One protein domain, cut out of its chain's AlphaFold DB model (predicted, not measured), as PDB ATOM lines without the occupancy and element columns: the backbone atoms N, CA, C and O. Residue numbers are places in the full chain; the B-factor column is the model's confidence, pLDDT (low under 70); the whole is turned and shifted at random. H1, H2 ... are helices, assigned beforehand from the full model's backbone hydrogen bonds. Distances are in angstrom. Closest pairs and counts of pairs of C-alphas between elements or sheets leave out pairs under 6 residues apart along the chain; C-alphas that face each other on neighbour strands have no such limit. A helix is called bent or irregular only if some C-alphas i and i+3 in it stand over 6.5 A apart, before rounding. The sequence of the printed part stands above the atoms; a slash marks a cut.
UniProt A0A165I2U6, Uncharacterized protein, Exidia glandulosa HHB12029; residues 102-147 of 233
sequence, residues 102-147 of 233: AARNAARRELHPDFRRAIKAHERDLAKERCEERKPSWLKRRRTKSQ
ATOM      1  N   ALA A 102     139.870 163.640 141.633       80.50
ATOM      2  CA  ALA A 102     139.526 164.206 142.932       80.50
ATOM      3  C   ALA A 102     138.209 163.634 143.483       80.50
ATOM      4  O   ALA A 102     138.193 163.156 144.615       80.50
ATOM      5  N   ALA A 103     137.147 163.582 142.671       75.94
ATOM      6  CA  ALA A 103     135.850 163.030 143.073       75.94
ATOM      7  C   ALA A 103     135.939 161.535 143.429       75.94
ATOM      8  O   ALA A 103     135.402 161.100 144.444       75.94
ATOM      9  N   ARG A 104     136.703 160.750 142.658       77.88
ATOM     10  CA  ARG A 104     136.958 159.332 142.976       77.88
ATOM     11  C   ARG A 104     137.703 159.157 144.295       77.88
ATOM     12  O   ARG A 104     137.405 158.238 145.050       77.88
ATOM     13  N   ASN A 105     138.666 160.029 144.583       76.12
ATOM     14  CA  ASN A 105     139.405 159.984 145.842       76.12
ATOM     15  C   ASN A 105     138.542 160.410 147.035       76.12
ATOM     16  O   ASN A 105     138.675 159.812 148.101       76.12
ATOM     17  N   ALA A 106     137.657 161.393 146.858       80.56
ATOM     18  CA  ALA A 106     136.689 161.801 147.874       80.56
ATOM     19  C   ALA A 106     135.706 160.662 148.189       80.56
ATOM     20  O   ALA A 106     135.646 160.227 149.334       80.56
ATOM     21  N   ALA A 107     135.089 160.055 147.172       78.12
ATOM     22  CA  ALA A 107     134.198 158.904 147.349       78.12
ATOM     23  C   ALA A 107     134.901 157.719 148.041       78.12
ATOM     24  O   ALA A 107     134.353 157.070 148.929       78.12
ATOM     25  N   ARG A 108     136.178 157.468 147.721       74.06
ATOM     26  CA  ARG A 108     136.980 156.444 148.415       74.06
ATOM     27  C   ARG A 108     137.218 156.760 149.890       74.06
ATOM     28  O   ARG A 108     137.402 155.829 150.666       74.06
ATOM     29  N   ARG A 109     137.234 158.036 150.281       79.50
ATOM     30  CA  ARG A 109     137.338 158.477 151.681       79.50
ATOM     31  C   ARG A 109     136.006 158.455 152.427       79.50
ATOM     32  O   ARG A 109     136.026 158.655 153.637       79.50
ATOM     33  N   GLU A 110     134.901 158.174 151.753       82.81
ATOM     34  CA  GLU A 110     133.579 157.997 152.368       82.81
ATOM     35  C   GLU A 110     133.233 156.509 152.558       82.81
ATOM     36  O   GLU A 110     132.445 156.162 153.430       82.81
ATOM     37  N   LEU A 111     133.889 155.601 151.824       77.25
ATOM     38  CA  LEU A 111     133.707 154.149 151.966       77.25
ATOM     39  C   LEU A 111     134.132 153.617 153.344       77.25
ATOM     40  O   LEU A 111     135.059 154.144 153.958       77.25
ATOM     41  N   HIS A 112     133.544 152.508 153.799       84.69
ATOM     42  CA  HIS A 112     133.991 151.811 155.015       84.69
ATOM     43  C   HIS A 112     135.492 151.444 154.925       84.69
ATOM     44  O   HIS A 112     135.956 151.049 153.845       84.69
ATOM     45  N   PRO A 113     136.279 151.555 156.012       82.44
ATOM     46  CA  PRO A 113     137.718 151.277 156.003       82.44
ATOM     47  C   PRO A 113     138.081 149.892 155.449       82.44
ATOM     48  O   PRO A 113     139.089 149.770 154.749       82.44
ATOM     49  N   ASP A 114     137.250 148.878 155.679       76.50
ATOM     50  CA  ASP A 114     137.492 147.523 155.166       76.50
ATOM     51  C   ASP A 114     137.350 147.442 153.643       76.50
ATOM     52  O   ASP A 114     138.209 146.871 152.969       76.50
ATOM     53  N   PHE A 115     136.356 148.121 153.065       79.94
ATOM     54  CA  PHE A 115     136.214 148.213 151.610       79.94
ATOM     55  C   PHE A 115     137.354 149.009 150.974       79.94
ATOM     56  O   PHE A 115     137.836 148.647 149.900       79.94
ATOM     57  N   ARG A 116     137.874 150.043 151.650       77.94
ATOM     58  CA  ARG A 116     139.075 150.752 151.170       77.94
ATOM     59  C   ARG A 116     140.292 149.836 151.120       77.94
ATOM     60  O   ARG A 116     141.066 149.908 150.165       77.94
ATOM     61  N   ARG A 117     140.475 148.992 152.141       80.50
ATOM     62  CA  ARG A 117     141.575 148.017 152.189       80.50
ATOM     63  C   ARG A 117     141.421 146.964 151.095       80.50
ATOM     64  O   ARG A 117     142.398 146.713 150.395       80.50
ATOM     65  N   ALA A 118     140.212 146.441 150.891       83.50
ATOM     66  CA  ALA A 118     139.916 145.469 149.839       83.50
ATOM     67  C   ALA A 118     140.183 146.034 148.434       83.50
ATOM     68  O   ALA A 118     140.897 145.416 147.648       83.50
ATOM     69  N   ILE A 119     139.713 147.253 148.141       81.12
ATOM     70  CA  ILE A 119     139.973 147.924 146.855       81.12
ATOM     71  C   ILE A 119     141.476 148.139 146.650       81.12
ATOM     72  O   ILE A 119     141.996 147.883 145.569       81.12
ATOM     73  N   LYS A 120     142.199 148.568 147.691       82.94
ATOM     74  CA  LYS A 120     143.649 148.790 147.611       82.94
ATOM     75  C   LYS A 120     144.436 147.485 147.430       82.94
ATOM     76  O   LYS A 120     145.481 147.506 146.785       82.94
ATOM     77  N   ALA A 121     143.977 146.380 148.016       87.56
ATOM     78  CA  ALA A 121     144.567 145.058 147.813       87.56
ATOM     79  C   ALA A 121     144.348 144.591 146.367       87.56
ATOM     80  O   ALA A 121     145.315 144.336 145.659       87.56
ATOM     81  N   HIS A 122     143.108 144.655 145.887       84.88
ATOM     82  CA  HIS A 122     142.750 144.303 144.514       84.88
ATOM     83  C   HIS A 122     143.481 145.158 143.461       84.88
ATOM     84  O   HIS A 122     143.987 144.639 142.473       84.88
ATOM     85  N   GLU A 123     143.617 146.473 143.675       84.50
ATOM     86  CA  GLU A 123     144.400 147.343 142.783       84.50
ATOM     87  C   GLU A 123     145.892 146.970 142.757       84.50
ATOM     88  O   GLU A 123     146.537 147.110 141.715       84.50
ATOM     89  N   ARG A 124     146.447 146.492 143.878       85.88
ATOM     90  CA  ARG A 124     147.829 145.997 143.933       85.88
ATOM     91  C   ARG A 124     147.984 144.674 143.211       85.88
ATOM     92  O   ARG A 124     148.980 144.508 142.515       85.88
ATOM     93  N   ASP A 125     147.027 143.772 143.347       84.06
ATOM     94  CA  ASP A 125     147.090 142.474 142.686       84.06
ATOM     95  C   ASP A 125     146.915 142.632 141.169       84.06
ATOM     96  O   ASP A 125     147.764 142.160 140.424       84.06
ATOM     97  N   LEU A 126     146.002 143.495 140.706       82.88
ATOM     98  CA  LEU A 126     145.919 143.895 139.290       82.88
ATOM     99  C   LEU A 126     147.181 144.598 138.760       82.88
ATOM    100  O   LEU A 126     147.423 144.644 137.551       82.88
ATOM    101  N   ALA A 127     147.954 145.260 139.623       78.69
ATOM    102  CA  ALA A 127     149.226 145.863 139.232       78.69
ATOM    103  C   ALA A 127     150.333 144.805 139.134       78.69
ATOM    104  O   ALA A 127     151.132 144.862 138.201       78.69
ATOM    105  N   LYS A 128     150.353 143.831 140.053       78.75
ATOM    106  CA  LYS A 128     151.251 142.672 139.989       78.75
ATOM    107  C   LYS A 128     150.954 141.829 138.759       78.75
ATOM    108  O   LYS A 128     151.875 141.606 137.988       78.75
ATOM    109  N   GLU A 129     149.693 141.493 138.500       72.06
ATOM    110  CA  GLU A 129     149.269 140.777 137.293       72.06
ATOM    111  C   GLU A 129     149.692 141.528 136.032       72.06
ATOM    112  O   GLU A 129     150.312 140.946 135.157       72.06
ATOM    113  N   ARG A 130     149.514 142.852 135.960       69.69
ATOM    114  CA  ARG A 130     150.006 143.634 134.808       69.69
ATOM    115  C   ARG A 130     151.528 143.657 134.666       69.69
ATOM    116  O   ARG A 130     152.025 143.811 133.550       69.69
ATOM    117  N   CYS A 131     152.277 143.553 135.760       64.62
ATOM    118  CA  CYS A 131     153.737 143.436 135.738       64.62
ATOM    119  C   CYS A 131     154.194 142.011 135.387       64.62
ATOM    120  O   CYS A 131     155.207 141.841 134.711       64.62
ATOM    121  N   GLU A 132     153.437 141.000 135.801       64.56
ATOM    122  CA  GLU A 132     153.685 139.589 135.519       64.56
ATOM    123  C   GLU A 132     153.252 139.198 134.105       64.56
ATOM    124  O   GLU A 132     153.966 138.449 133.453       64.56
ATOM    125  N   GLU A 133     152.167 139.751 133.568       58.94
ATOM    126  CA  GLU A 133     151.773 139.646 132.156       58.94
ATOM    127  C   GLU A 133     152.771 140.382 131.256       58.94
ATOM    128  O   GLU A 133     153.105 139.929 130.159       58.94
ATOM    129  N   ARG A 134     153.349 141.480 131.754       56.34
ATOM    130  CA  ARG A 134     154.525 142.131 131.163       56.34
ATOM    131  C   ARG A 134     155.821 141.430 131.575       56.34
ATOM    132  O   ARG A 134     156.793 142.106 131.926       56.34
ATOM    133  N   LYS A 135     155.884 140.090 131.489       54.56
ATOM    134  CA  LYS A 135     157.156 139.371 131.686       54.56
ATOM    135  C   LYS A 135     158.260 140.059 130.865       54.56
ATOM    136  O   LYS A 135     158.077 140.309 129.669       54.56
ATOM    137  N   PRO A 136     159.425 140.339 131.473       58.84
ATOM    138  CA  PRO A 136     160.518 141.093 130.870       58.84
ATOM    139  C   PRO A 136     161.296 140.189 129.910       58.84
ATOM    140  O   PRO A 136     162.416 139.766 130.190       58.84
ATOM    141  N   SER A 137     160.697 139.834 128.778       60.62
ATOM    142  CA  SER A 137     161.234 138.784 127.905       60.62
ATOM    143  C   SER A 137     162.483 139.199 127.111       60.62
ATOM    144  O   SER A 137     163.107 138.342 126.488       60.62
ATOM    145  N   TRP A 138     162.886 140.473 127.185       53.62
ATOM    146  CA  TRP A 138     164.115 141.018 126.589       53.62
ATOM    147  C   TRP A 138     165.209 141.301 127.638       53.62
ATOM    148  O   TRP A 138     166.323 140.798 127.513       53.62
ATOM    149  N   LEU A 139     164.893 142.045 128.708       55.72
ATOM    150  CA  LEU A 139     165.881 142.467 129.717       55.72
ATOM    151  C   LEU A 139     166.384 141.302 130.583       55.72
ATOM    152  O   LEU A 139     167.580 141.239 130.853       55.72
ATOM    153  N   LYS A 140     165.522 140.340 130.960       55.72
ATOM    154  CA  LYS A 140     165.981 139.127 131.669       55.72
ATOM    155  C   LYS A 140     166.856 138.244 130.776       55.72
ATOM    156  O   LYS A 140     167.879 137.764 131.239       55.72
ATOM    157  N   ARG A 141     166.506 138.105 129.489       58.19
ATOM    158  CA  ARG A 141     167.280 137.308 128.519       58.19
ATOM    159  C   ARG A 141     168.684 137.862 128.264       58.19
ATOM    160  O   ARG A 141     169.590 137.085 127.996       58.19
ATOM    161  N   ARG A 142     168.877 139.185 128.351       54.91
ATOM    162  CA  ARG A 142     170.214 139.800 128.256       54.91
ATOM    163  C   ARG A 142     171.064 139.583 129.508       54.91
ATOM    164  O   ARG A 142     172.262 139.405 129.354       54.91
ATOM    165  N   ARG A 143     170.470 139.574 130.707       54.47
ATOM    166  CA  ARG A 143     171.213 139.353 131.963       54.47
ATOM    167  C   ARG A 143     171.635 137.902 132.173       54.47
ATOM    168  O   ARG A 143     172.747 137.669 132.616       54.47
ATOM    169  N   THR A 144     170.803 136.928 131.812       54.12
ATOM    170  CA  THR A 144     171.183 135.509 131.958       54.12
ATOM    171  C   THR A 144     172.281 135.100 130.977       54.12
ATOM    172  O   THR A 144     173.087 134.241 131.285       54.12
ATOM    173  N   LYS A 145     172.378 135.764 129.816       55.59
ATOM    174  CA  LYS A 145     173.448 135.509 128.838       55.59
ATOM    175  C   LYS A 145     174.796 136.134 129.219       55.59
ATOM    176  O   LYS A 145     175.798 135.811 128.599       55.59
ATOM    177  N   SER A 146     174.812 137.030 130.207       53.12
ATOM    178  CA  SER A 146     176.032 137.621 130.769       53.12
ATOM    179  C   SER A 146     176.461 136.983 132.092       53.12
ATOM    180  O   SER A 146     177.442 137.439 132.661       53.12
ATOM    181  N   GLN A 147     175.722 135.995 132.610       50.22
ATOM    182  CA  GLN A 147     175.992 135.399 133.923       50.22
ATOM    183  C   GLN A 147     176.548 133.967 133.832       50.22
ATOM    184  O   GLN A 147     177.336 133.586 134.684       50.22
TER     185      GLN A 147
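AT A GLANCE: This is residues 102 to 147 of the 233 residues of an uncharacterized protein of Exidia glandulosa HHB12029 (UniProt A0A165I2U6). One long helix, H2, makes most of the length of an extended model, with a shorter helix, H1, turned off at its first end to make a corner and a small helix, H3, strung out beyond its other end. The helices form no packed core: H1 comes near H2 only about the corner, and H3 sticks out on the far side of the link of residues 134 to 138. The printed part has 46 residues with three named helices, in the order H1, H2, H3, and no named strand; the class is all helix. The whole is extended, with a radius of gyration of the C-alphas of 17.6 A, and its C-alphas span 52 by 21 by 15 A, a rod in outline.

HOW THE PARTS SIT: H2, residues 113 to 133, is the longest helix, and it touches no helix. H1, residues 102 to 110, is close to H2 but not clearly touching it, with 2 pairs of C-alphas within 8 A. The closest C-alphas of the two are those of Arg 108 and Arg 116, 6.7 A apart. Their lines stand at a steep tilt of 51 degrees, and they run opposite ways, with their centres 17.1 A apart. H3, residues 139 to 144, is apart from H2, although it follows it in the chain, and it is apart from H1 too. In H1, H2 and H3 every backbone O i to N i+4 pair is within hydrogen-bond range.

IN THESE COORDINATES: H2 has 21 residues, from Pro 113 to Glu 133, and measures 30.0 A from first to last C-alpha. It begins with C-alpha 113 at (137.718, 151.277, 156.003) and ends with C-alpha 133 at (151.773, 139.646, 132.156). H1 has 9 residues, from Ala 102 to Glu 110, and measures 12.8 A; its C-alpha 102 is at (139.526, 164.206, 142.932). H3 has 6 residues, from Leu 139 to Thr 144, and measures 9.0 A; its C-alpha 144 is at (171.183, 135.509, 131.958). No helix is bent or irregular.

THE WHOLE: The two C-alphas farthest apart are those of Glu 110 and Ser 146, at 51.8 A, while the first and last printed C-alphas, those of Ala 102 and Gln 147, are 47.3 A apart. The printed part has no cut. The link from H1 to H2 has 2 residues and is tight, and the link from H2 to H3 has 5 residues and is tight. Residues 120 to 147 stand free, of which 120 to 133 belong to H2 and 139 to 144 to H3. The mean pLDDT of the printed part is 71.4, and residues 130 to 147, 18 residues, are under 70; the mean is 78 for H1, 78 for H2 and 56 for H3.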